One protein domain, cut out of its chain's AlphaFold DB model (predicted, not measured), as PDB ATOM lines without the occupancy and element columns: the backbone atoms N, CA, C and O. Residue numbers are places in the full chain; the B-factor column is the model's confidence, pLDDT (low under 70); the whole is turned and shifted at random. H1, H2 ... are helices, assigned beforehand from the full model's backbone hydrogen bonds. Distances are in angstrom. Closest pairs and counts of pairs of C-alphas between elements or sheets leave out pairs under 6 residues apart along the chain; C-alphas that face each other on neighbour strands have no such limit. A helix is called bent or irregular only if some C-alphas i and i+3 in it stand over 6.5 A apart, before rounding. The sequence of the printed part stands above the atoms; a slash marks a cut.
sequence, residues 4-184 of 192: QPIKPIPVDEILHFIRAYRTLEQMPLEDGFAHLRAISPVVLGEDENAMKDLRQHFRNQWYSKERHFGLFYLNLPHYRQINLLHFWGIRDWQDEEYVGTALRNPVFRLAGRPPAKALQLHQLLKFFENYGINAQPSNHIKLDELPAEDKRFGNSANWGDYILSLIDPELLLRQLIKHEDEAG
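Overview. This is residues 4 to 184 of the 192 residues of an uncharacterized protein of Fibrisoma montanum (UniProt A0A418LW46). Crossed helices pack round one helix, H8, which runs through the middle of a compact body with H4, H5, H9, H10 and H11 about it. H1 covers H9 on one side, the hairpin of H2 and H3 makes the end of the body beyond H4 and H5, and a long loop, residues 131 to 155, lies toward the opposite end, while H6 and H7 form a corner beyond H5. The printed part has 181 residues with eleven named helices, H1 to H11 in order along the chain, and no named strand; the class is all helix. The radius of gyration of the C-alphas is 16.4 A, and the C-alphas span 48 by 43 by 24 A.

Arrangement. H1, residues 11 to 26, touches H9, residues 156 to 165, at a steep tilt of 56 degrees, opposite ways; their closest C-alphas, those of Ile 18 and Gly 160, are 5.8 A apart. H1 is close to but not clearly touching H8, residues 116 to 130, with the C-alphas of Ile 14 and Leu 121 closest at 7.3 A. H8 is the hub, touching five other helices. Its residues 125 to 129 alone touch H9, about perpendicular at 74 degrees, with the C-alphas of Phe 128 and Ser 156 closest at 4.7 A. H8 touches H10, residues 170 to 178, about perpendicular at 89 degrees, the C-alphas of Leu 124 and Ile 177 being closest at 5.8 A. H8 also touches H11, residues 181 to 184, where the C-alphas of Gln 120 and Ala 183 are closest at 4.9 A. H10 and H11 only just touch, with 3 pairs of C-alphas within 8 A, and only at the corner; the closest C-alphas, those of Ile 177 and Ala 183, are 6.1 A apart. H8 touches H4, residues 69 to 75, at a steep tilt of 59 degrees, opposite ways, with the C-alphas of Gly 70 and Leu 125 closest at 6.0 A. With residue 118 alone H8 touches H5, residues 78 to 87, about perpendicular at 79 degrees; the C-alphas of Ile 82 and Ala 118 are closest at 6.3 A. H3, residues 48 to 62, touches H4 with residues 57 to 62 alone, the C-alphas of Trp 62 and Phe 69 being closest at 5.6 A. H2, residues 29 to 44, touches H5 with residues 39 to 44 alone, and the C-alphas of Val 43 and Asn 83 are closest at 4.9 A. H2 and H3 form a helical hairpin at a steep tilt of 43 degrees and only just touch, with 3 pairs of C-alphas within 8 A, the closest being Leu 44 and Met 51 at 6.5 A. H5 touches H6, residues 95 to 104, with the C-alphas of Tyr 79 and Val 99 closest at 5.1 A. H6 and H7, residues 106 to 111, touch only at the corner, the C-alphas of Ala 102 and Arg 109 being closest at 4.9 A. Every O i to N i+4 pair is within hydrogen-bond range in H1, H3, H4, H5, H6, H8, H9 and H10; H2 has 10 of 12 and H7 1 of 2, and H11 is too short for such a pair.

Along the chain. H1 measures 22.2 A from C-alpha 11 at (113.937, 130.110, 129.192) to C-alpha 26; H8 measures 21.1 A, H2 20.6 A and H3 20.4 A. H2 has a kink of 40 degrees near residue 38 and is only just irregular, with C-alphas 38 and 41 6.9 A apart. H11 ends at C-alpha 184, (99.713, 129.291, 133.616).

Size, cuts and confidence. The farthest C-alphas, those of Glu 48 and Asp 144, are 48.6 A apart. The printed part has no cut, and H8 to H9 is the long link, 25 residues. The mean pLDDT of the printed part is 80.8; 37 residues are under 70, among them residues 39 to 51 and 61 to 69.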
ATOM      1  N   GLN A   4      92.778 132.758 130.524       65.56
ATOM      2  CA  GLN A   4      93.428 132.480 129.239       65.56
ATOM      3  C   GLN A   4      94.804 131.867 129.477       65.56
ATOM      4  O   GLN A   4      95.500 132.335 130.373       65.56
ATOM      5  N   PRO A   5      95.209 130.827 128.730       67.56
ATOM      6  CA  PRO A   5      96.533 130.246 128.883       67.56
ATOM      7  C   PRO A   5      97.606 131.288 128.554       67.56
ATOM      8  O   PRO A   5      97.553 131.953 127.521       67.56
ATOM      9  N   ILE A   6      98.582 131.422 129.447       73.94
ATOM     10  CA  ILE A   6      99.720 132.324 129.280       73.94
ATOM     11  C   ILE A   6     100.731 131.723 128.304       73.94
ATOM     12  O   ILE A   6     101.005 130.521 128.328       73.94
ATOM     13  N   LYS A   7     101.360 132.582 127.493       79.25
ATOM     14  CA  LYS A   7     102.587 132.215 126.782       79.25
ATOM     15  C   LYS A   7     103.709 131.995 127.808       79.25
ATOM     16  O   LYS A   7     104.044 132.940 128.526       79.25
ATOM     17  N   PRO A   8     104.320 130.799 127.872       82.94
ATOM     18  CA  PRO A   8     105.419 130.550 128.795       82.94
ATOM     19  C   PRO A   8     106.545 131.566 128.588       82.94
ATOM     20  O   PRO A   8     106.914 131.858 127.446       82.94
ATOM     21  N   ILE A   9     107.099 132.087 129.684       89.00
ATOM     22  CA  ILE A   9     108.264 132.980 129.624       89.00
ATOM     23  C   ILE A   9     109.432 132.267 128.903       89.00
ATOM     24  O   ILE A   9     109.645 131.071 129.137       89.00
ATOM     25  N   PRO A  10     110.179 132.922 127.995       91.00
ATOM     26  CA  PRO A  10     111.348 132.309 127.362       91.00
ATOM     27  C   PRO A  10     112.372 131.846 128.404       91.00
ATOM     28  O   PRO A  10     112.631 132.567 129.365       91.00
ATOM     29  N   VAL A  11     112.972 130.663 128.218       91.69
ATOM     30  CA  VAL A  11     113.937 130.110 129.192       91.69
ATOM     31  C   VAL A  11     115.110 131.056 129.403       91.69
ATOM     32  O   VAL A  11     115.496 131.287 130.544       91.69
ATOM     33  N   ASP A  12     115.610 131.678 128.337       93.94
ATOM     34  CA  ASP A  12     116.711 132.640 128.422       93.94
ATOM     35  C   ASP A  12     116.391 133.829 129.333       93.94
ATOM     36  O   ASP A  12     117.268 134.293 130.057       93.94
ATOM     37  N   GLU A  13     115.138 134.289 129.363       93.62
ATOM     38  CA  GLU A  13     114.716 135.359 130.271       93.62
ATOM     39  C   GLU A  13     114.633 134.876 131.725       93.62
ATOM     40  O   GLU A  13     114.995 135.623 132.632       93.62
ATOM     41  N   ILE A  14     114.218 133.622 131.963       94.12
ATOM     42  CA  ILE A  14     114.256 133.015 133.304       94.12
ATOM     43  C   ILE A  14     115.707 132.896 133.780       94.12
ATOM     44  O   ILE A  14     116.030 133.261 134.907       94.12
ATOM     45  N   LEU A  15     116.600 132.403 132.923       95.00
ATOM     46  CA  LEU A  15     118.015 132.266 133.255       95.00
ATOM     47  C   LEU A  15     118.665 133.628 133.468       95.00
ATOM     48  O   LEU A  15     119.471 133.782 134.382       95.00
ATOM     49  N   HIS A  16     118.301 134.629 132.666       95.50
ATOM     50  CA  HIS A  16     118.745 136.003 132.861       95.50
ATOM     51  C   HIS A  16     118.262 136.573 134.196       95.50
ATOM     52  O   HIS A  16     119.064 137.134 134.937       95.50
ATOM     53  N   PHE A  17     116.997 136.347 134.555       93.81
ATOM     54  CA  PHE A  17     116.456 136.705 135.865       93.81
ATOM     55  C   PHE A  17     117.254 136.060 137.002       93.81
ATOM     56  O   PHE A  17     117.742 136.766 137.883       93.81
ATOM     57  N   ILE A  18     117.451 134.737 136.953       92.31
ATOM     58  CA  ILE A  18     118.207 133.995 137.970       92.31
ATOM     59  C   ILE A  18     119.642 134.526 138.057       92.31
ATOM     60  O   ILE A  18     120.141 134.748 139.156       92.31
ATOM     61  N   ARG A  19     120.308 134.796 136.928       92.88
ATOM     62  CA  ARG A  19     121.667 135.363 136.907       92.88
ATOM     63  C   ARG A  19     121.723 136.765 137.492       92.88
ATOM     64  O   ARG A  19     122.614 137.026 138.294       92.88
ATOM     65  N   ALA A  20     120.815 137.658 137.107       89.12
ATOM     66  CA  ALA A  20     120.771 139.025 137.624       89.12
ATOM     67  C   ALA A  20     120.584 139.017 139.145       89.12
ATOM     68  O   ALA A  20     121.300 139.691 139.885       89.12
ATOM     69  N   TYR A  21     119.680 138.159 139.597       85.25
ATOM     70  CA  TYR A  21     119.377 137.945 140.994       85.25
ATOM     71  C   TYR A  21     120.576 137.350 141.769       85.25
ATOM     72  O   TYR A  21     120.992 137.920 142.778       85.25
ATOM     73  N   ARG A  22     121.217 136.285 141.262       85.00
ATOM     74  CA  ARG A  22     122.420 135.674 141.869       85.00
ATOM     75  C   ARG A  22     123.620 136.611 141.875       85.00
ATOM     76  O   ARG A  22     124.345 136.667 142.862       85.00
ATOM     77  N   THR A  23     123.811 137.362 140.792       85.94
ATOM     78  CA  THR A  23     124.876 138.367 140.691       85.94
ATOM     79  C   THR A  23     124.716 139.378 141.804       85.94
ATOM     80  O   THR A  23     125.683 139.648 142.508       85.94
ATOM     81  N   LEU A  24     123.492 139.881 142.000       79.06
ATOM     82  CA  LEU A  24     123.200 140.787 143.092       79.06
ATOM     83  C   LEU A  24     123.527 140.105 144.426       79.06
ATOM     84  O   LEU A  24     124.274 140.691 145.193       79.06
ATOM     85  N   GLU A  25     123.043 138.877 144.689       77.25
ATOM     86  CA  GLU A  25     123.225 138.156 145.975       77.25
ATOM     87  C   GLU A  25     124.684 137.934 146.367       77.25
ATOM     88  O   GLU A  25     125.023 137.835 147.550       77.25
ATOM     89  N   GLN A  26     125.548 137.831 145.366       79.50
ATOM     90  CA  GLN A  26     126.977 137.628 145.535       79.50
ATOM     91  C   GLN A  26     127.753 138.945 145.657       79.50
ATOM     92  O   GLN A  26     128.936 138.903 146.001       79.50
ATOM     93  N   MET A  27     127.122 140.104 145.410       79.94
ATOM     94  CA  MET A  27     127.802 141.396 145.488       79.94
ATOM     95  C   MET A  27     128.319 141.677 146.902       79.94
ATOM     96  O   MET A  27     127.617 141.434 147.895       79.94
ATOM     97  N   PRO A  28     129.521 142.273 147.008       75.88
ATOM     98  CA  PRO A  28     129.955 142.912 148.230       75.88
ATOM     99  C   PRO A  28     128.938 143.946 148.705       75.88
ATOM    100  O   PRO A  28     128.173 144.547 147.953       75.88
ATOM    101  N   LEU A  29     128.979 144.168 150.005       68.12
ATOM    102  CA  LEU A  29     128.043 144.982 150.756       68.12
ATOM    103  C   LEU A  29     127.842 146.399 150.190       68.12
ATOM    104  O   LEU A  29     126.714 146.882 150.059       68.12
ATOM    105  N   GLU A  30     128.947 147.063 149.875       69.44
ATOM    106  CA  GLU A  30     128.965 148.441 149.385       69.44
ATOM    107  C   GLU A  30     128.444 148.527 147.945       69.44
ATOM    108  O   GLU A  30     127.656 149.423 147.624       69.44
ATOM    109  N   ASP A  31     128.774 147.530 147.122       74.50
ATOM    110  CA  ASP A  31     128.343 147.426 145.728       74.50
ATOM    111  C   ASP A  31     126.847 147.121 145.621       74.50
ATOM    112  O   ASP A  31     126.140 147.757 144.840       74.50
ATOM    113  N   GLY A  32     126.325 146.228 146.470       70.75
ATOM    114  CA  GLY A  32     124.891 145.941 146.544       70.75
ATOM    115  C   GLY A  32     124.074 147.185 146.910       70.75
ATOM    116  O   GLY A  32     123.031 147.451 146.312       70.75
ATOM    117  N   PHE A  33     124.570 148.018 147.833       67.00
ATOM    118  CA  PHE A  33     123.927 149.298 148.142       67.00
ATOM    119  C   PHE A  33     124.027 150.320 147.012       67.00
ATOM    120  O   PHE A  33     123.074 151.075 146.802       67.00
ATOM    121  N   ALA A  34     125.152 150.380 146.301       71.38
ATOM    122  CA  ALA A  34     125.290 151.249 145.140       71.38
ATOM    123  C   ALA A  34     124.310 150.833 144.032       71.38
ATOM    124  O   ALA A  34     123.585 151.673 143.496       71.38
ATOM    125  N   HIS A  35     124.206 149.528 143.779       72.19
ATOM    126  CA  HIS A  35     123.271 148.946 142.826       72.19
ATOM    127  C   HIS A  35     121.822 149.253 143.212       72.19
ATOM    128  O   HIS A  35     121.047 149.750 142.401       72.19
ATOM    129  N   LEU A  36     121.471 149.096 144.488       66.44
ATOM    130  CA  LEU A  36     120.166 149.510 144.985       66.44
ATOM    131  C   LEU A  36     119.891 150.991 144.835       66.44
ATOM    132  O   LEU A  36     118.764 151.352 144.525       66.44
ATOM    133  N   ARG A  37     120.861 151.865 145.112       67.19
ATOM    134  CA  ARG A  37     120.661 153.308 144.937       67.19
ATOM    135  C   ARG A  37     120.403 153.646 143.476       67.19
ATOM    136  O   ARG A  37     119.588 154.522 143.225       67.19
ATOM    137  N   ALA A  38     121.035 152.937 142.543       70.19
ATOM    138  CA  ALA A  38     120.769 153.086 141.116       70.19
ATOM    139  C   ALA A  38     119.369 152.576 140.727       70.19
ATOM    140  O   ALA A  38     118.681 153.199 139.923       70.19
ATOM    141  N   ILE A  39     118.920 151.482 141.343       67.62
ATOM    142  CA  ILE A  39     117.603 150.872 141.114       67.62
ATOM    143  C   ILE A  39     116.476 151.648 141.816       67.62
ATOM    144  O   ILE A  39     115.348 151.671 141.333       67.62
ATOM    145  N   SER A  40     116.753 152.288 142.956       64.12
ATOM    146  CA  SER A  40     115.746 152.863 143.860       64.12
ATOM    147  C   SER A  40     114.840 153.900 143.185       64.12
ATOM    148  O   SER A  40     113.630 153.746 143.310       64.12
ATOM    149  N   PRO A  41     115.343 154.890 142.423       64.81
ATOM    150  CA  PRO A  41     114.478 155.834 141.710       64.81
ATOM    151  C   PRO A  41     113.567 155.150 140.680       64.81
ATOM    152  O   PRO A  41     112.395 155.493 140.559       64.81
ATOM    153  N   VAL A  42     114.091 154.136 139.980       62.31
ATOM    154  CA  VAL A  42     113.373 153.373 138.944       62.31
ATOM    155  C   VAL A  42     112.312 152.458 139.562       62.31
ATOM    156  O   VAL A  42     111.213 152.328 139.035       62.31
ATOM    157  N   VAL A  43     112.618 151.840 140.703       60.03
ATOM    158  CA  VAL A  43     111.738 150.871 141.366       60.03
ATOM    159  C   VAL A  43     110.724 151.523 142.296       60.03
ATOM    160  O   VAL A  43     109.632 150.978 142.469       60.03
ATOM    161  N   LEU A  44     111.039 152.679 142.877       57.44
ATOM    162  CA  LEU A  44     110.340 153.199 144.057       57.44
ATOM    163  C   LEU A  44     109.726 154.582 143.869       57.44
ATOM    164  O   LEU A  44     108.931 154.983 144.718       57.44
ATOM    165  N   GLY A  45     110.037 155.267 142.766       59.22
ATOM    166  CA  GLY A  45     109.623 156.648 142.541       59.22
ATOM    167  C   GLY A  45     110.427 157.646 143.381       59.22
ATOM    168  O   GLY A  45     111.475 157.318 143.932       59.22
ATOM    169  N   GLU A  46     109.926 158.877 143.467       58.97
ATOM    170  CA  GLU A  46     110.633 160.020 144.069       58.97
ATOM    171  C   GLU A  46     110.303 160.254 145.562       58.97
ATOM    172  O   GLU A  46     110.802 161.199 146.164       58.97
ATOM    173  N   ASP A  47     109.475 159.409 146.190       67.81
ATOM    174  CA  ASP A  47     109.098 159.564 147.606       67.81
ATOM    175  C   ASP A  47     110.219 159.085 148.552       67.81
ATOM    176  O   ASP A  47     110.446 157.884 148.746       67.81
ATOM    177  N   GLU A  48     110.902 160.043 149.186       67.50
ATOM    178  CA  GLU A  48     112.023 159.797 150.099       67.50
ATOM    179  C   GLU A  48     111.669 158.917 151.309       67.50
ATOM    180  O   GLU A  48     112.517 158.141 151.773       67.50
ATOM    181  N   ASN A  49     110.433 158.994 151.819       68.44
ATOM    182  CA  ASN A  49     110.006 158.192 152.967       68.44
ATOM    183  C   ASN A  49     109.806 156.731 152.559       68.44
ATOM    184  O   ASN A  49     110.348 155.829 153.202       68.44
ATOM    185  N   ALA A  50     109.136 156.491 151.428       67.06
ATOM    186  CA  ALA A  50     108.994 155.152 150.861       67.06
ATOM    187  C   ALA A  50     110.361 154.524 150.523       67.06
ATOM    188  O   ALA A  50     110.578 153.326 150.736       67.06
ATOM    189  N   MET A  51     111.313 155.336 150.055       67.44
ATOM    190  CA  MET A  51     112.694 154.908 149.832       67.44
ATOM    191  C   MET A  51     113.436 154.557 151.126       67.44
ATOM    192  O   MET A  51     114.310 153.687 151.121       67.44
ATOM    193  N   LYS A  52     113.162 155.240 152.241       71.25
ATOM    194  CA  LYS A  52     113.788 154.934 153.535       71.25
ATOM    195  C   LYS A  52     113.329 153.574 154.062       71.25
ATOM    196  O   LYS A  52     114.182 152.743 154.379       71.25
ATOM    197  N   ASP A  53     112.023 153.325 154.081       70.69
ATOM    198  CA  ASP A  53     111.458 152.064 154.575       70.69
ATOM    199  C   ASP A  53     111.896 150.878 153.723       70.69
ATOM    200  O   ASP A  53     112.238 149.819 154.251       70.69
ATOM    201  N   LEU A  54     111.982 151.059 152.403       68.31
ATOM    202  CA  LEU A  54     112.456 149.989 151.539       68.31
ATOM    203  C   LEU A  54     113.955 149.726 151.680       68.31
ATOM    204  O   LEU A  54     114.365 148.569 151.706       68.31
ATOM    205  N   ARG A  55     114.786 150.768 151.808       71.38
ATOM    206  CA  ARG A  55     116.215 150.580 152.109       71.38
ATOM    207  C   ARG A  55     116.394 149.810 153.413       71.38
ATOM    208  O   ARG A  55     117.270 148.952 153.493       71.38
ATOM    209  N   GLN A  56     115.545 150.075 154.406       74.31
ATOM    210  CA  GLN A  56     115.539 149.325 155.654       74.31
ATOM    211  C   GLN A  56     115.057 147.881 155.459       74.31
ATOM    212  O   GLN A  56     115.691 146.967 155.979       74.31
ATOM    213  N   HIS A  57     113.988 147.652 154.693       72.94
ATOM    214  CA  HIS A  57     113.488 146.309 154.393       72.94
ATOM    215  C   HIS A  57     114.528 145.478 153.638       72.94
ATOM    216  O   HIS A  57     114.845 144.369 154.061       72.94
ATOM    217  N   PHE A  58     115.127 146.043 152.588       70.69
ATOM    218  CA  PHE A  58     116.236 145.419 151.885       70.69
ATOM    219  C   PHE A  58     117.371 145.108 152.846       70.69
ATOM    220  O   PHE A  58     117.816 143.972 152.892       70.69
ATOM    221  N   ARG A  59     117.812 146.077 153.662       70.00
ATOM    222  CA  ARG A  59     118.876 145.835 154.641       70.00
ATOM    223  C   ARG A  59     118.521 144.659 155.549       70.00
ATOM    224  O   ARG A  59     119.357 143.795 155.741       70.00
ATOM    225  N   ASN A  60     117.298 144.584 156.059       71.44
ATOM    226  CA  ASN A  60     116.886 143.515 156.967       71.44
ATOM    227  C   ASN A  60     116.877 142.127 156.301       71.44
ATOM    228  O   ASN A  60     117.277 141.158 156.938       71.44
ATOM    229  N   GLN A  61     116.437 142.029 155.043       68.44
ATOM    230  CA  GLN A  61     116.313 140.746 154.333       68.44
ATOM    231  C   GLN A  61     117.624 140.307 153.670       68.44
ATOM    232  O   GLN A  61     117.982 139.134 153.689       68.44
ATOM    233  N   TRP A  62     118.378 141.268 153.143       66.44
ATOM    234  CA  TRP A  62     119.660 141.052 152.485       66.44
ATOM    235  C   TRP A  62     120.790 140.726 153.466       66.44
ATOM    236  O   TRP A  62     121.675 139.934 153.159       66.44
ATOM    237  N   TYR A  63     120.764 141.338 154.656       58.19
ATOM    238  CA  TYR A  63     121.791 141.159 155.689       58.19
ATOM    239  C   TYR A  63     121.444 140.121 156.743       58.19
ATOM    240  O   TYR A  63     122.188 139.977 157.722       58.19
ATOM    241  N   SER A  64     120.345 139.381 156.585       57.59
ATOM    242  CA  SER A  64     120.244 138.147 157.353       57.59
ATOM    243  C   SER A  64     121.485 137.305 157.012       57.59
ATOM    244  O   SER A  64     121.959 137.308 155.871       57.59
ATOM    245  N   LYS A  65     122.049 136.589 157.992       51.25
ATOM    246  CA  LYS A  65     123.196 135.680 157.773       51.25
ATOM    247  C   LYS A  65     122.945 134.646 156.661       51.25
ATOM    248  O   LYS A  65     123.872 133.960 156.251       51.25
ATOM    249  N   GLU A  66     121.705 134.548 156.202       56.78
ATOM    250  CA  GLU A  66     121.181 133.527 155.319       56.78
ATOM    251  C   GLU A  66     121.065 134.005 153.856       56.78
ATOM    252  O   GLU A  66     120.914 133.159 152.988       56.78
ATOM    253  N   ARG A  67     121.243 135.307 153.544       59.47
ATOM    254  CA  ARG A  67     121.187 135.866 152.167       59.47
ATOM    255  C   ARG A  67     119.870 135.545 151.436       59.47
ATOM    256  O   ARG A  67     119.867 134.917 150.385       59.47
ATOM    257  N   HIS A  68     118.745 135.998 151.991       65.00
ATOM    258  CA  HIS A  68     117.394 135.727 151.470       65.00
ATOM    259  C   HIS A  68     116.874 136.832 150.553       65.00
ATOM    260  O   HIS A  68     115.883 137.504 150.863       65.00
ATOM    261  N   PHE A  69     117.518 137.071 149.415       65.69
ATOM    262  CA  PHE A  69     117.005 138.099 148.509       65.69
ATOM    263  C   PHE A  69     115.625 137.722 147.909       65.69
ATOM    264  O   PHE A  69     114.892 138.589 147.423       65.69
ATOM    265  N   GLY A  70     115.207 136.455 148.047       74.94
ATOM    266  CA  GLY A  70     114.008 135.908 147.431       74.94
ATOM    267  C   GLY A  70     112.828 136.391 148.230       74.94
ATOM    268  O   GLY A  70     111.880 136.938 147.678       74.94
ATOM    269  N   LEU A  71     112.975 136.367 149.556       77.75
ATOM    270  CA  LEU A  71     112.059 137.018 150.477       77.75
ATOM    271  C   LEU A  71     111.916 138.512 150.183       77.75
ATOM    272  O   LEU A  71     110.793 139.005 150.187       77.75
ATOM    273  N   PHE A  72     112.994 139.246 149.893       80.06
ATOM    274  CA  PHE A  72     112.857 140.662 149.532       80.06
ATOM    275  C   PHE A  72     112.000 140.843 148.272       80.06
ATOM    276  O   PHE A  72     111.022 141.587 148.314       80.06
ATOM    277  N   TYR A  73     112.326 140.146 147.177       85.19
ATOM    278  CA  TYR A  73     111.565 140.237 145.926       85.19
ATOM    279  C   TYR A  73     110.091 139.865 146.128       85.19
ATOM    280  O   TYR A  73     109.200 140.583 145.674       85.19
ATOM    281  N   LEU A  74     109.826 138.772 146.850       88.00
ATOM    282  CA  LEU A  74     108.476 138.277 147.123       88.00
ATOM    283  C   LEU A  74     107.653 139.239 147.990       88.00
ATOM    284  O   LEU A  74     106.434 139.283 147.843       88.00
ATOM    285  N   ASN A  75     108.303 140.030 148.848       84.75
ATOM    286  CA  ASN A  75     107.650 141.049 149.674       84.75
ATOM    287  C   ASN A  75     107.440 142.390 148.949       84.75
ATOM    288  O   ASN A  75     106.759 143.275 149.473       84.75
ATOM    289  N   LEU A  76     107.997 142.576 147.747       84.38
ATOM    290  CA  LEU A  76     107.676 143.742 146.931       84.38
ATOM    291  C   LEU A  76     106.261 143.610 146.351       84.38
ATOM    292  O   LEU A  76     105.916 142.547 145.836       84.38
ATOM    293  N   PRO A  77     105.457 144.688 146.315       85.88
ATOM    294  CA  PRO A  77     104.252 144.701 145.496       85.88
ATOM    295  C   PRO A  77     104.628 144.533 144.019       85.88
ATOM    296  O   PRO A  77     105.669 145.028 143.575       85.88
ATOM    297  N   HIS A  78     103.774 143.878 143.232       88.56
ATOM    298  CA  HIS A  78     104.146 143.460 141.879       88.56
ATOM    299  C   HIS A  78     104.555 144.599 140.936       88.56
ATOM    300  O   HIS A  78     105.459 144.408 140.134       88.56
ATOM    301  N   TYR A  79     103.981 145.800 141.049       86.62
ATOM    302  CA  TYR A  79     104.427 146.931 140.219       86.62
ATOM    303  C   TYR A  79     105.902 147.302 140.478       86.62
ATOM    304  O   TYR A  79     106.612 147.699 139.561       86.62
ATOM    305  N   ARG A  80     106.397 147.114 141.712       86.44
ATOM    306  CA  ARG A  80     107.819 147.301 142.050       86.44
ATOM    307  C   ARG A  80     108.670 146.127 141.580       86.44
ATOM    308  O   ARG A  80     109.795 146.349 141.146       86.44
ATOM    309  N   GLN A  81     108.140 144.903 141.635       89.62
ATOM    310  CA  GLN A  81     108.797 143.746 141.018       89.62
ATOM    311  C   GLN A  81     109.011 143.999 139.517       89.62
ATOM    312  O   GLN A  81     110.124 143.841 139.036       89.62
ATOM    313  N   ILE A  82     107.994 144.494 138.804       90.50
ATOM    314  CA  ILE A  82     108.074 144.841 137.375       90.50
ATOM    315  C   ILE A  82     109.133 145.910 137.112       90.50
ATOM    316  O   ILE A  82     109.960 145.734 136.224       90.50
ATOM    317  N   ASN A  83     109.185 146.977 137.911       87.31
ATOM    318  CA  ASN A  83     110.235 147.983 137.749       87.31
ATOM    319  C   ASN A  83     111.648 147.390 137.925       87.31
ATOM    320  O   ASN A  83     112.589 147.801 137.245       87.31
ATOM    321  N   LEU A  84     111.812 146.416 138.828       87.62
ATOM    322  CA  LEU A  84     113.084 145.714 139.015       87.62
ATOM    323  C   LEU A  84     113.403 144.807 137.817       87.62
ATOM    324  O   LEU A  84     114.540 144.786 137.351       87.62
ATOM    325  N   LEU A  85     112.396 144.119 137.270       91.00
ATOM    326  CA  LEU A  85     112.527 143.353 136.028       91.00
ATOM    327  C   LEU A  85     112.953 144.258 134.863       91.00
ATOM    328  O   LEU A  85     113.892 143.918 134.145       91.00
ATOM    329  N   HIS A  86     112.352 145.447 134.726       90.31
ATOM    330  CA  HIS A  86     112.721 146.439 133.707       90.31
ATOM    331  C   HIS A  86     114.166 146.887 133.839       90.31
ATOM    332  O   HIS A  86     114.849 147.026 132.824       90.31
ATOM    333  N   PHE A  87     114.629 147.097 135.072       86.50
ATOM    334  CA  PHE A  87     116.022 147.428 135.349       86.50
ATOM    335  C   PHE A  87     116.968 146.307 134.896       86.50
ATOM    336  O   PHE A  87     118.020 146.578 134.321       86.50
ATOM    337  N   TRP A  88     116.571 145.046 135.069       88.62
ATOM    338  CA  TRP A  88     117.295 143.897 134.525       88.62
ATOM    339  C   TRP A  88     117.042 143.659 133.031       88.62
ATOM    340  O   TRP A  88     117.560 142.698 132.479       88.62
ATOM    341  N   GLY A  89     116.289 144.514 132.339       90.44
ATOM    342  CA  GLY A  89     116.010 144.370 130.907       90.44
ATOM    343  C   GLY A  89     114.956 143.310 130.568       90.44
ATOM    344  O   GLY A  89     114.784 142.979 129.398       90.44
ATOM    345  N   ILE A  90     114.229 142.799 131.561       92.06
ATOM    346  CA  ILE A  90     113.126 141.853 131.389       92.06
ATOM    347  C   ILE A  90     111.829 142.655 131.335       92.06
ATOM    348  O   ILE A  90     111.447 143.296 132.311       92.06
ATOM    349  N   ARG A  91     111.163 142.644 130.179       91.31
ATOM    350  CA  ARG A  91     109.965 143.456 129.925       91.31
ATOM    351  C   ARG A  91     108.840 142.619 129.350       91.31
ATOM    352  O   ARG A  91     109.079 141.773 128.490       91.31
ATOM    353  N   ASP A  92     107.625 142.881 129.790       88.88
ATOM    354  CA  ASP A  92     106.384 142.413 129.196       88.88
ATOM    355  C   ASP A  92     105.634 143.583 128.542       88.88
ATOM    356  O   ASP A  92     105.794 144.744 128.916       88.88
ATOM    357  N   TRP A  93     104.819 143.282 127.537       86.44
ATOM    358  CA  TRP A  93     104.077 144.298 126.791       86.44
ATOM    359  C   TRP A  93     102.954 144.932 127.627       86.44
ATOM    360  O   TRP A  93     102.548 146.051 127.330       86.44
ATOM    361  N   GLN A  94     102.477 144.251 128.678       87.12
ATOM    362  CA  GLN A  94     101.447 144.761 129.600       87.12
ATOM    363  C   GLN A  94     102.011 145.607 130.751       87.12
ATOM    364  O   GLN A  94     101.244 146.186 131.525       87.12
ATOM    365  N   ASP A  95     103.336 145.670 130.909       88.94
ATOM    366  CA  ASP A  95     103.952 146.226 132.115       88.94
ATOM    367  C   ASP A  95     103.615 147.706 132.332       88.94
ATOM    368  O   ASP A  95     103.286 148.105 133.448       88.94
ATOM    369  N   GLU A  96     103.669 148.527 131.279       87.50
ATOM    370  CA  GLU A  96     103.440 149.975 131.389       87.50
ATOM    371  C   GLU A  96     102.009 150.298 131.838       87.50
ATOM    372  O   GLU A  96     101.799 151.132 132.724       87.50
ATOM    373  N   GLU A  97     101.022 149.598 131.275       87.12
ATOM    374  CA  GLU A  97      99.614 149.754 131.640       87.12
ATOM    375  C   GLU A  97      99.361 149.289 133.078       87.12
ATOM    376  O   GLU A  97      98.718 149.998 133.862       87.12
ATOM    377  N   TYR A  98      99.910 148.130 133.454       88.44
ATOM    378  CA  TYR A  98      99.761 147.594 134.801       88.44
ATOM    379  C   TYR A  98     100.382 148.523 135.848       88.44
ATOM    380  O   TYR A  98      99.725 148.880 136.830       88.44
ATOM    381  N   VAL A  99     101.630 148.956 135.636       88.25
ATOM    382  CA  VAL A  99     102.337 149.856 136.557       88.25
ATOM    383  C   VAL A  99     101.610 151.196 136.650       88.25
ATOM    384  O   VAL A  99     101.362 151.678 137.757       88.25
ATOM    385  N   GLY A 100     101.187 151.773 135.522       85.25
ATOM    386  CA  GLY A 100     100.420 153.019 135.504       85.25
ATOM    387  C   GLY A 100      99.105 152.922 136.283       85.25
ATOM    388  O   GLY A 100      98.778 153.817 137.068       85.25
ATOM    389  N   THR A 101      98.376 151.816 136.126       86.19
ATOM    390  CA  THR A 101      97.113 151.559 136.835       86.19
ATOM    391  C   THR A 101      97.346 151.355 138.328       86.19
ATOM    392  O   THR A 101      96.677 151.984 139.151       86.19
ATOM    393  N   ALA A 102      98.350 150.556 138.698       85.81
ATOM    394  CA  ALA A 102      98.736 150.338 140.086       85.81
ATOM    395  C   ALA A 102      99.122 151.648 140.776       85.81
ATOM    396  O   ALA A 102      98.686 151.906 141.895       85.81
ATOM    397  N   LEU A 103      99.879 152.528 140.120       83.31
ATOM    398  CA  LEU A 103     100.251 153.815 140.707       83.31
ATOM    399  C   LEU A 103      99.035 154.722 140.953       83.31
ATOM    400  O   LEU A 103      99.008 155.405 141.977       83.31
ATOM    401  N   ARG A 104      98.014 154.682 140.091       84.56
ATOM    402  CA  ARG A 104      96.814 155.532 140.193       84.56
ATOM    403  C   ARG A 104      95.717 154.965 141.099       84.56
ATOM    404  O   ARG A 104      94.944 155.743 141.648       84.56
ATOM    405  N   ASN A 105      95.646 153.645 141.274       83.88
ATOM    406  CA  ASN A 105      94.573 152.979 142.013       83.88
ATOM    407  C   ASN A 105      95.128 152.073 143.137       83.88
ATOM    408  O   ASN A 105      95.584 150.960 142.867       83.88
ATOM    409  N   PRO A 106      95.062 152.500 144.416       80.81
ATOM    410  CA  PRO A 106      95.525 151.699 145.552       80.81
ATOM    411  C   PRO A 106      94.813 150.350 145.718       80.81
ATOM    412  O   PRO A 106      95.445 149.394 146.156       80.81
ATOM    413  N   VAL A 107      93.531 150.245 145.349       82.50
ATOM    414  CA  VAL A 107      92.784 148.974 145.395       82.50
ATOM    415  C   VAL A 107      93.350 148.005 144.359       82.50
ATOM    416  O   VAL A 107      93.585 146.834 144.658       82.50
ATOM    417  N   PHE A 108      93.672 148.514 143.168       81.19
ATOM    418  CA  PHE A 108      94.329 147.731 142.126       81.19
ATOM    419  C   PHE A 108      95.722 147.243 142.548       81.19
ATOM    420  O   PHE A 108      96.117 146.149 142.173       81.19
ATOM    421  N   ARG A 109      96.458 147.977 143.396       80.81
ATOM    422  CA  ARG A 109      97.743 147.480 143.936       80.81
ATOM    423  C   ARG A 109      97.595 146.201 144.760       80.81
ATOM    424  O   ARG A 109      98.557 145.449 144.858       80.81
ATOM    425  N   LEU A 110      96.436 146.002 145.394       73.69
ATOM    426  CA  LEU A 110      96.176 144.872 146.288       73.69
ATOM    427  C   LEU A 110      95.524 143.693 145.563       73.69
ATOM    428  O   LEU A 110      95.845 142.548 145.859       73.69
ATOM    429  N   ALA A 111      94.604 143.972 144.639       77.69
ATOM    430  CA  ALA A 111      93.785 142.950 143.982       77.69
ATOM    431  C   ALA A 111      94.075 142.786 142.480       77.69
ATOM    432  O   ALA A 111      93.591 141.845 141.853       77.69
ATOM    433  N   GLY A 112      94.837 143.706 141.887       76.31
ATOM    434  CA  GLY A 112      95.195 143.685 140.475       76.31
ATOM    435  C   GLY A 112      96.259 142.634 140.201       76.31
ATOM    436  O   GLY A 112      97.339 142.643 140.800       76.31
ATOM    437  N   ARG A 113      95.976 141.736 139.257       81.56
ATOM    438  CA  ARG A 113      96.920 140.682 138.898       81.56
ATOM    439  C   ARG A 113      98.052 141.220 138.033       81.56
ATOM    440  O   ARG A 113      97.756 141.879 137.039       81.56
ATOM    441  N   PRO A 114      99.318 140.936 138.374       86.69
ATOM    442  CA  PRO A 114     100.439 141.305 137.524       86.69
ATOM    443  C   PRO A 114     100.399 140.637 136.150       86.69
ATOM    444  O   PRO A 114      99.812 139.559 136.011       86.69
ATOM    445  N   PRO A 115     101.123 141.209 135.175       87.50
ATOM    446  CA  PRO A 115     101.427 140.556 133.919       87.50
ATOM    447  C   PRO A 115     102.004 139.158 134.124       87.50
ATOM    448  O   PRO A 115     102.773 138.880 135.055       87.50
ATOM    449  N   ALA A 116     101.655 138.290 133.186       85.06
ATOM    450  CA  ALA A 116     102.002 136.880 133.144       85.06
ATOM    451  C   ALA A 116     103.471 136.570 133.464       85.06
ATOM    452  O   ALA A 116     103.783 135.616 134.180       85.06
ATOM    453  N   LYS A 117     104.387 137.363 132.904       89.00
ATOM    454  CA  LYS A 117     105.830 137.187 133.065       89.00
ATOM    455  C   LYS A 117     106.278 137.436 134.505       89.00
ATOM    456  O   LYS A 117     106.956 136.592 135.091       89.00
ATOM    457  N   ALA A 118     105.853 138.553 135.093       90.50
ATOM    458  CA  ALA A 118     106.164 138.897 136.477       90.50
ATOM    459  C   ALA A 118     105.576 137.871 137.458       90.50
ATOM    460  O   ALA A 118     106.241 137.497 138.425       90.50
ATOM    461  N   LEU A 119     104.369 137.366 137.173       89.56
ATOM    462  CA  LEU A 119     103.725 136.336 137.985       89.56
ATOM    463  C   LEU A 119     104.496 135.008 137.977       89.56
ATOM    464  O   LEU A 119     104.797 134.479 139.045       89.56
ATOM    465  N   GLN A 120     104.873 134.510 136.792       90.88
ATOM    466  CA  GLN A 120     105.645 133.267 136.656       90.88
ATOM    467  C   GLN A 120     106.986 133.344 137.403       90.88
ATOM    468  O   GLN A 120     107.364 132.400 138.094       90.88
ATOM    469  N   LEU A 121     107.696 134.476 137.308       92.69
ATOM    470  CA  LEU A 121     108.965 134.685 138.019       92.69
ATOM    471  C   LEU A 121     108.773 134.788 139.539       92.69
ATOM    472  O   LEU A 121     109.562 134.232 140.301       92.69
ATOM    473  N   HIS A 122     107.705 135.454 139.988       91.88
ATOM    474  CA  HIS A 122     107.336 135.502 141.403       91.88
ATOM    475  C   HIS A 122     107.079 134.100 141.966       91.88
ATOM    476  O   HIS A 122     107.620 133.737 143.006       91.88
ATOM    477  N   GLN A 123     106.294 133.285 141.266       90.12
ATOM    478  CA  GLN A 123     105.988 131.920 141.694       90.12
ATOM    479  C   GLN A 123     107.209 131.010 141.683       90.12
ATOM    480  O   GLN A 123     107.354 130.184 142.580       90.12
ATOM    481  N   LEU A 124     108.113 131.198 140.722       91.19
ATOM    482  CA  LEU A 124     109.376 130.476 140.685       91.19
ATOM    483  C   LEU A 124     110.219 130.761 141.940       91.19
ATOM    484  O   LEU A 124     110.654 129.826 142.608       91.19
ATOM    485  N   LEU A 125     110.388 132.034 142.319       89.56
ATOM    486  CA  LEU A 125     111.088 132.377 143.563       89.56
ATOM    487  C   LEU A 125     110.351 131.873 144.803       89.56
ATOM    488  O   LEU A 125     110.985 131.368 145.726       89.56
ATOM    489  N   LYS A 126     109.019 131.963 144.822       89.19
ATOM    490  CA  LYS A 126     108.201 131.418 145.909       89.19
ATOM    491  C   LYS A 126     108.427 129.914 146.058       89.19
ATOM    492  O   LYS A 126     108.513 129.434 147.184       89.19
ATOM    493  N   PHE A 127     108.548 129.172 144.959       89.56
ATOM    494  CA  PHE A 127     108.901 127.757 145.013       89.56
ATOM    495  C   PHE A 127     110.277 127.571 145.658       89.56
ATOM    496  O   PHE A 127     110.409 126.792 146.598       89.56
ATOM    497  N   PHE A 128     111.287 128.316 145.208       88.69
ATOM    498  CA  PHE A 128     112.641 128.153 145.737       88.69
ATOM    499  C   PHE A 128     112.762 128.461 147.233       88.69
ATOM    500  O   PHE A 128     113.558 127.835 147.923       88.69
ATOM    501  N   GLU A 129     111.967 129.403 147.740       85.44
ATOM    502  CA  GLU A 129     111.927 129.723 149.171       85.44
ATOM    503  C   GLU A 129     111.206 128.655 150.009       85.44
ATOM    504  O   GLU A 129     111.503 128.497 151.190       85.44
ATOM    505  N   ASN A 130     110.269 127.902 149.421       84.94
ATOM    506  CA  ASN A 130     109.444 126.934 150.153       84.94
ATOM    507  C   ASN A 130     109.933 125.482 150.054       84.94
ATOM    508  O   ASN A 130     109.515 124.645 150.855       84.94
ATOM    509  N   TYR A 131     110.798 125.162 149.088       86.62
ATOM    510  CA  TYR A 131     111.247 123.796 148.829       86.62
ATOM    511  C   TYR A 131     112.773 123.715 148.751       86.62
ATOM    512  O   TYR A 131     113.408 124.537 148.104       86.62
ATOM    513  N   GLY A 132     113.370 122.691 149.367       85.56
ATOM    514  CA  GLY A 132     114.789 122.356 149.178       85.56
ATOM    515  C   GLY A 132     115.039 121.531 147.910       85.56
ATOM    516  O   GLY A 132     114.100 121.036 147.281       85.56
ATOM    517  N   ILE A 133     116.309 121.323 147.558       87.50
ATOM    518  CA  ILE A 133     116.712 120.534 146.380       87.50
ATOM    519  C   ILE A 133     116.854 119.063 146.779       87.50
ATOM    520  O   ILE A 133     117.947 118.551 147.023       87.50
ATOM    521  N   ASN A 134     115.720 118.378 146.869       86.00
ATOM    522  CA  ASN A 134     115.650 116.949 147.175       86.00
ATOM    523  C   ASN A 134     115.322 116.131 145.922       86.00
ATOM    524  O   ASN A 134     114.889 116.683 144.918       86.00
ATOM    525  N   ALA A 135     115.453 114.801 145.994       84.62
ATOM    526  CA  ALA A 135     115.056 113.904 144.897       84.62
ATOM    527  C   ALA A 135     113.603 114.128 144.441       84.62
ATOM    528  O   ALA A 135     113.277 113.954 143.271       84.62
ATOM    529  N   GLN A 136     112.733 114.517 145.372       87.94
ATOM    530  CA  GLN A 136     111.328 114.796 145.121       87.94
ATOM    531  C   GLN A 136     110.913 116.039 145.923       87.94
ATOM    532  O   GLN A 136     110.429 115.905 147.048       87.94
ATOM    533  N   PRO A 137     111.164 117.260 145.410       82.88
ATOM    534  CA  PRO A 137     110.858 118.487 146.143       82.88
ATOM    535  C   PRO A 137     109.345 118.711 146.285       82.88
ATOM    536  O   PRO A 137     108.907 119.330 147.248       82.88
ATOM    537  N   SER A 138     108.536 118.168 145.370       82.75
ATOM    538  CA  SER A 138     107.075 118.127 145.472       82.75
ATOM    539  C   SER A 138     106.525 116.831 144.866       82.75
ATOM    540  O   SER A 138     107.243 116.088 144.200       82.75
ATOM    541  N   ASN A 139     105.229 116.562 145.047       84.25
ATOM    542  CA  ASN A 139     104.575 115.358 144.510       84.25
ATOM    543  C   ASN A 139     104.673 115.223 142.978       84.25
ATOM    544  O   ASN A 139     104.489 114.126 142.455       84.25
ATOM    545  N   HIS A 140     104.953 116.316 142.265       83.56
ATOM    546  CA  HIS A 140     104.929 116.382 140.801       83.56
ATOM    547  C   HIS A 140     106.312 116.541 140.168       83.56
ATOM    548  O   HIS A 140     106.427 116.487 138.945       83.56
ATOM    549  N   ILE A 141     107.347 116.749 140.981       85.31
ATOM    550  CA  ILE A 141     108.695 117.063 140.512       85.31
ATOM    551  C   ILE A 141     109.641 116.000 141.041       85.31
ATOM    552  O   ILE A 141     109.645 115.702 142.234       85.31
ATOM    553  N   LYS A 142     110.457 115.444 140.148       87.94
ATOM    554  CA  LYS A 142     111.516 114.499 140.485       87.94
ATOM    555  C   LYS A 142     112.824 114.979 139.869       87.94
ATOM    556  O   LYS A 142     112.842 115.350 138.698       87.94
ATOM    557  N   LEU A 143     113.884 114.988 140.669       87.69
ATOM    558  CA  LEU A 143     115.232 115.368 140.259       87.69
ATOM    559  C   LEU A 143     116.122 114.125 140.236       87.69
ATOM    560  O   LEU A 143     116.152 113.375 141.213       87.69
ATOM    561  N   ASP A 144     116.853 113.932 139.140       82.50
ATOM    562  CA  ASP A 144     117.761 112.791 138.976       82.50
ATOM    563  C   ASP A 144     119.213 113.147 139.347       82.50
ATOM    564  O   ASP A 144     119.927 112.328 139.926       82.50
ATOM    565  N   GLU A 145     119.637 114.389 139.099       83.81
ATOM    566  CA  GLU A 145     120.981 114.888 139.409       83.81
ATOM    567  C   GLU A 145     120.933 115.830 140.611       83.81
ATOM    568  O   GLU A 145     120.539 116.984 140.505       83.81
ATOM    569  N   LEU A 146     121.317 115.345 141.789       87.44
ATOM    570  CA  LEU A 146     121.272 116.158 143.003       87.44
ATOM    571  C   LEU A 146     122.642 116.777 143.315       87.44
ATOM    572  O   LEU A 146     123.648 116.064 143.258       87.44
ATOM    573  N   PRO A 147     122.704 118.054 143.745       85.81
ATOM    574  CA  PRO A 147     123.954 118.673 144.183       85.81
ATOM    575  C   PRO A 147     124.473 118.011 145.471       85.81
ATOM    576  O   PRO A 147     123.817 117.135 146.033       85.81
ATOM    577  N   ALA A 148     125.644 118.400 145.974       85.06
ATOM    578  CA  ALA A 148     126.117 117.932 147.282       85.06
ATOM    579  C   ALA A 148     125.117 118.293 148.402       85.06
ATOM    580  O   ALA A 148     124.396 119.281 148.292       85.06
ATOM    581  N   GLU A 149     125.030 117.466 149.447       82.69
ATOM    582  CA  GLU A 149     123.990 117.559 150.488       82.69
ATOM    583  C   GLU A 149     123.958 118.919 151.205       82.69
ATOM    584  O   GLU A 149     122.887 119.473 151.435       82.69
ATOM    585  N   ASP A 150     125.123 119.514 151.451       77.62
ATOM    586  CA  ASP A 150     125.294 120.852 152.029       77.62
ATOM    587  C   ASP A 150     124.706 121.982 151.164       77.62
ATOM    588  O   ASP A 150     124.404 123.056 151.681       77.62
ATOM    589  N   LYS A 151     124.491 121.734 149.866       77.31
ATOM    590  CA  LYS A 151     123.888 122.669 148.898       77.31
ATOM    591  C   LYS A 151     122.414 122.383 148.603       77.31
ATOM    592  O   LYS A 151     121.835 123.002 147.714       77.31
ATOM    593  N   ARG A 152     121.801 121.417 149.295       80.25
ATOM    594  CA  ARG A 152     120.385 121.045 149.100       80.25
ATOM    595  C   ARG A 152     119.435 121.790 150.029       80.25
ATOM    596  O   ARG A 152     118.237 121.860 149.748       80.25
ATOM    597  N   PHE A 153     119.958 122.321 151.131       69.06
ATOM    598  CA  PHE A 153     119.179 122.951 152.188       69.06
ATOM    599  C   PHE A 153     119.313 124.470 152.143       69.06
ATOM    600  O   PHE A 153     120.416 125.004 152.205       69.06
ATOM    601  N   GLY A 154     118.174 125.160 152.106       59.97
ATOM    602  CA  GLY A 154     118.102 126.618 152.179       59.97
ATOM    603  C   GLY A 154     117.798 127.282 150.836       59.97
ATOM    604  O   GLY A 154     118.365 126.883 149.827       59.97
ATOM    605  N   ASN A 155     116.867 128.239 150.910       65.50
ATOM    606  CA  ASN A 155     116.528 129.400 150.071       65.50
ATOM    607  C   ASN A 155     116.794 129.431 148.547       65.50
ATOM    608  O   ASN A 155     117.399 128.565 147.916       65.50
ATOM    609  N   SER A 156     116.304 130.512 147.931       67.12
ATOM    610  CA  SER A 156     116.422 130.799 146.496       67.12
ATOM    611  C   SER A 156     117.837 130.758 145.916       67.12
ATOM    612  O   SER A 156     117.991 130.450 144.730       67.12
ATOM    613  N   ALA A 157     118.871 130.988 146.728       76.62
ATOM    614  CA  ALA A 157     120.258 130.990 146.280       76.62
ATOM    615  C   ALA A 157     120.718 129.617 145.764       76.62
ATOM    616  O   ALA A 157     121.311 129.530 144.685       76.62
ATOM    617  N   ASN A 158     120.419 128.543 146.503       84.31
ATOM    618  CA  ASN A 158     120.844 127.191 146.135       84.31
ATOM    619  C   ASN A 158     120.141 126.706 144.869       84.31
ATOM    620  O   ASN A 158     120.768 126.097 144.003       84.31
ATOM    621  N   TRP A 159     118.848 127.018 144.731       89.25
ATOM    622  CA  TRP A 159     118.103 126.741 143.504       89.25
ATOM    623  C   TRP A 159     118.688 127.474 142.306       89.25
ATOM    624  O   TRP A 159     118.848 126.866 141.249       89.25
ATOM    625  N   GLY A 160     119.043 128.750 142.474       89.38
ATOM    626  CA  GLY A 160     119.688 129.528 141.424       89.38
ATOM    627  C   GLY A 160     120.998 128.892 140.961       89.38
ATOM    628  O   GLY A 160     121.177 128.677 139.765       89.38
ATOM    629  N   ASP A 161     121.881 128.522 141.892       88.75
ATOM    630  CA  ASP A 161     123.155 127.871 141.554       88.75
ATOM    631  C   ASP A 161     122.953 126.501 140.896       88.75
ATOM    632  O   ASP A 161     123.621 126.185 139.912       88.75
ATOM    633  N   TYR A 162     122.013 125.699 141.404       90.88
ATOM    634  CA  TYR A 162     121.701 124.392 140.836       90.88
ATOM    635  C   TYR A 162     121.174 124.516 139.405       90.88
ATOM    636  O   TYR A 162     121.737 123.907 138.499       90.88
ATOM    637  N   ILE A 163     120.170 125.362 139.167       92.75
ATOM    638  CA  ILE A 163     119.601 125.577 137.829       92.75
ATOM    639  C   ILE A 163     120.662 126.069 136.846       92.75
ATOM    640  O   ILE A 163     120.708 125.596 135.713       92.75
ATOM    641  N   LEU A 164     121.531 126.990 137.270       92.44
ATOM    642  CA  LEU A 164     122.611 127.508 136.427       92.44
ATOM    643  C   LEU A 164     123.728 126.486 136.172       92.44
ATOM    644  O   LEU A 164     124.504 126.678 135.239       92.44
ATOM    645  N   SER A 165     123.819 125.423 136.976       91.31
ATOM    646  CA  SER A 165     124.774 124.329 136.767       91.31
ATOM    647  C   SER A 165     124.289 123.267 135.774       91.31
ATOM    648  O   SER A 165     125.105 122.498 135.267       91.31
ATOM    649  N   LEU A 166     122.984 123.224 135.484       91.38
ATOM    650  CA  LEU A 166     122.398 122.268 134.544       91.38
ATOM    651  C   LEU A 166     122.730 122.642 133.097       91.38
ATOM    652  O   LEU A 166     122.687 123.810 132.712       91.38
ATOM    653  N   ILE A 167     122.995 121.627 132.272       91.31
ATOM    654  CA  ILE A 167     123.235 121.801 130.830       91.31
ATOM    655  C   ILE A 167     121.946 122.237 130.121       91.31
ATOM    656  O   ILE A 167     121.978 123.128 129.274       91.31
ATOM    657  N   ASP A 168     120.820 121.624 130.488       92.12
ATOM    658  CA  ASP A 168     119.491 121.947 129.973       92.12
ATOM    659  C   ASP A 168     118.478 122.037 131.131       92.12
ATOM    660  O   ASP A 168     117.934 121.022 131.577       92.12
ATOM    661  N   PRO A 169     118.233 123.248 131.664       93.12
ATOM    662  CA  PRO A 169     117.291 123.449 132.755       93.12
ATOM    663  C   PRO A 169     115.834 123.586 132.289       93.12
ATOM    664  O   PRO A 169     114.958 123.758 133.141       93.12
ATOM    665  N   GLU A 170     115.535 123.556 130.980       92.88
ATOM    666  CA  GLU A 170     114.213 123.945 130.476       92.88
ATOM    667  C   GLU A 170     113.098 123.100 131.091       92.88
ATOM    668  O   GLU A 170     112.163 123.650 131.678       92.88
ATOM    669  N   LEU A 171     113.194 121.771 130.995       90.44
ATOM    670  CA  LEU A 171     112.138 120.871 131.462       90.44
ATOM    671  C   LEU A 171     111.812 121.099 132.943       90.44
ATOM    672  O   LEU A 171     110.639 121.210 133.311       90.44
ATOM    673  N   LEU A 172     112.850 121.220 133.771       91.81
ATOM    674  CA  LEU A 172     112.714 121.486 135.195       91.81
ATOM    675  C   LEU A 172     112.045 122.844 135.439       91.81
ATOM    676  O   LEU A 172     111.058 122.918 136.166       91.81
ATOM    677  N   LEU A 173     112.509 123.911 134.783       91.62
ATOM    678  CA  LEU A 173     111.919 125.248 134.907       91.62
ATOM    679  C   LEU A 173     110.438 125.267 134.508       91.62
ATOM    680  O   LEU A 173     109.626 125.906 135.177       91.62
ATOM    681  N   ARG A 174     110.052 124.530 133.457       88.81
ATOM    682  CA  ARG A 174     108.638 124.394 133.068       88.81
ATOM    683  C   ARG A 174     107.816 123.687 134.139       88.81
ATOM    684  O   ARG A 174     106.684 124.099 134.380       88.81
ATOM    685  N   GLN A 175     108.347 122.627 134.748       89.50
ATOM    686  CA  GLN A 175     107.665 121.908 135.827       89.50
ATOM    687  C   GLN A 175     107.495 122.790 137.066       89.50
ATOM    688  O   GLN A 175     106.402 122.846 137.623       89.50
ATOM    689  N   LEU A 176     108.541 123.527 137.443       89.44
ATOM    690  CA  LEU A 176     108.529 124.441 138.585       89.44
ATOM    691  C   LEU A 176     107.517 125.575 138.402       89.44
ATOM    692  O   LEU A 176     106.746 125.852 139.312       89.44
ATOM    693  N   ILE A 177     107.463 126.191 137.218       86.56
ATOM    694  CA  ILE A 177     106.465 127.228 136.918       86.56
ATOM    695  C   ILE A 177     105.048 126.643 136.977       86.56
ATOM    696  O   ILE A 177     104.162 127.236 137.577       86.56
ATOM    697  N   LYS A 178     104.824 125.461 136.389       82.06
ATOM    698  CA  LYS A 178     103.503 124.809 136.368       82.06
ATOM    699  C   LYS A 178     103.017 124.325 137.733       82.06
ATOM    700  O   LYS A 178     101.830 124.048 137.858       82.06
ATOM    701  N   HIS A 179     103.904 124.188 138.717       80.88
ATOM    702  CA  HIS A 179     103.536 123.784 140.077       80.88
ATOM    703  C   HIS A 179     102.525 124.748 140.712       80.88
ATOM    704  O   HIS A 179     101.702 124.329 141.520       80.88
ATOM    705  N   GLU A 180     102.559 126.027 140.337       76.88
ATOM    706  CA  GLU A 180     101.592 127.021 140.797       76.88
ATOM    707  C   GLU A 180     100.500 127.216 139.734       76.88
ATOM    708  O   GLU A 180     100.761 127.730 138.645       76.88
ATOM    709  N   ASP A 181      99.254 126.849 140.057       68.12
ATOM    710  CA  ASP A 181      98.108 126.907 139.132       68.12
ATOM    711  C   ASP A 181      97.917 128.291 138.503       68.12
ATOM    712  O   ASP A 181      97.465 128.425 137.367       68.12
ATOM    713  N   GLU A 182      98.255 129.348 139.238       70.00
ATOM    714  CA  GLU A 182      98.129 130.719 138.763       70.00
ATOM    715  C   GLU A 182      99.238 131.117 137.773       70.00
ATOM    716  O   GLU A 182      99.091 132.111 137.076       70.00
ATOM    717  N   ALA A 183     100.328 130.363 137.645       64.12
ATOM    718  CA  ALA A 183     101.426 130.699 136.733       64.12
ATOM    719  C   ALA A 183     101.061 130.551 135.255       64.12
ATOM    720  O   ALA A 183     101.652 131.190 134.384       64.12
ATOM    721  N   GLY A 184     100.090 129.681 134.970       58.59
ATOM    722  CA  GLY A 184      99.713 129.291 133.616       58.59
ATOM    723  C   GLY A 184      98.580 130.101 132.995       58.59
ATOM    724  O   GLY A 184      98.220 129.824 131.851       58.59
TER     725      GLY A 184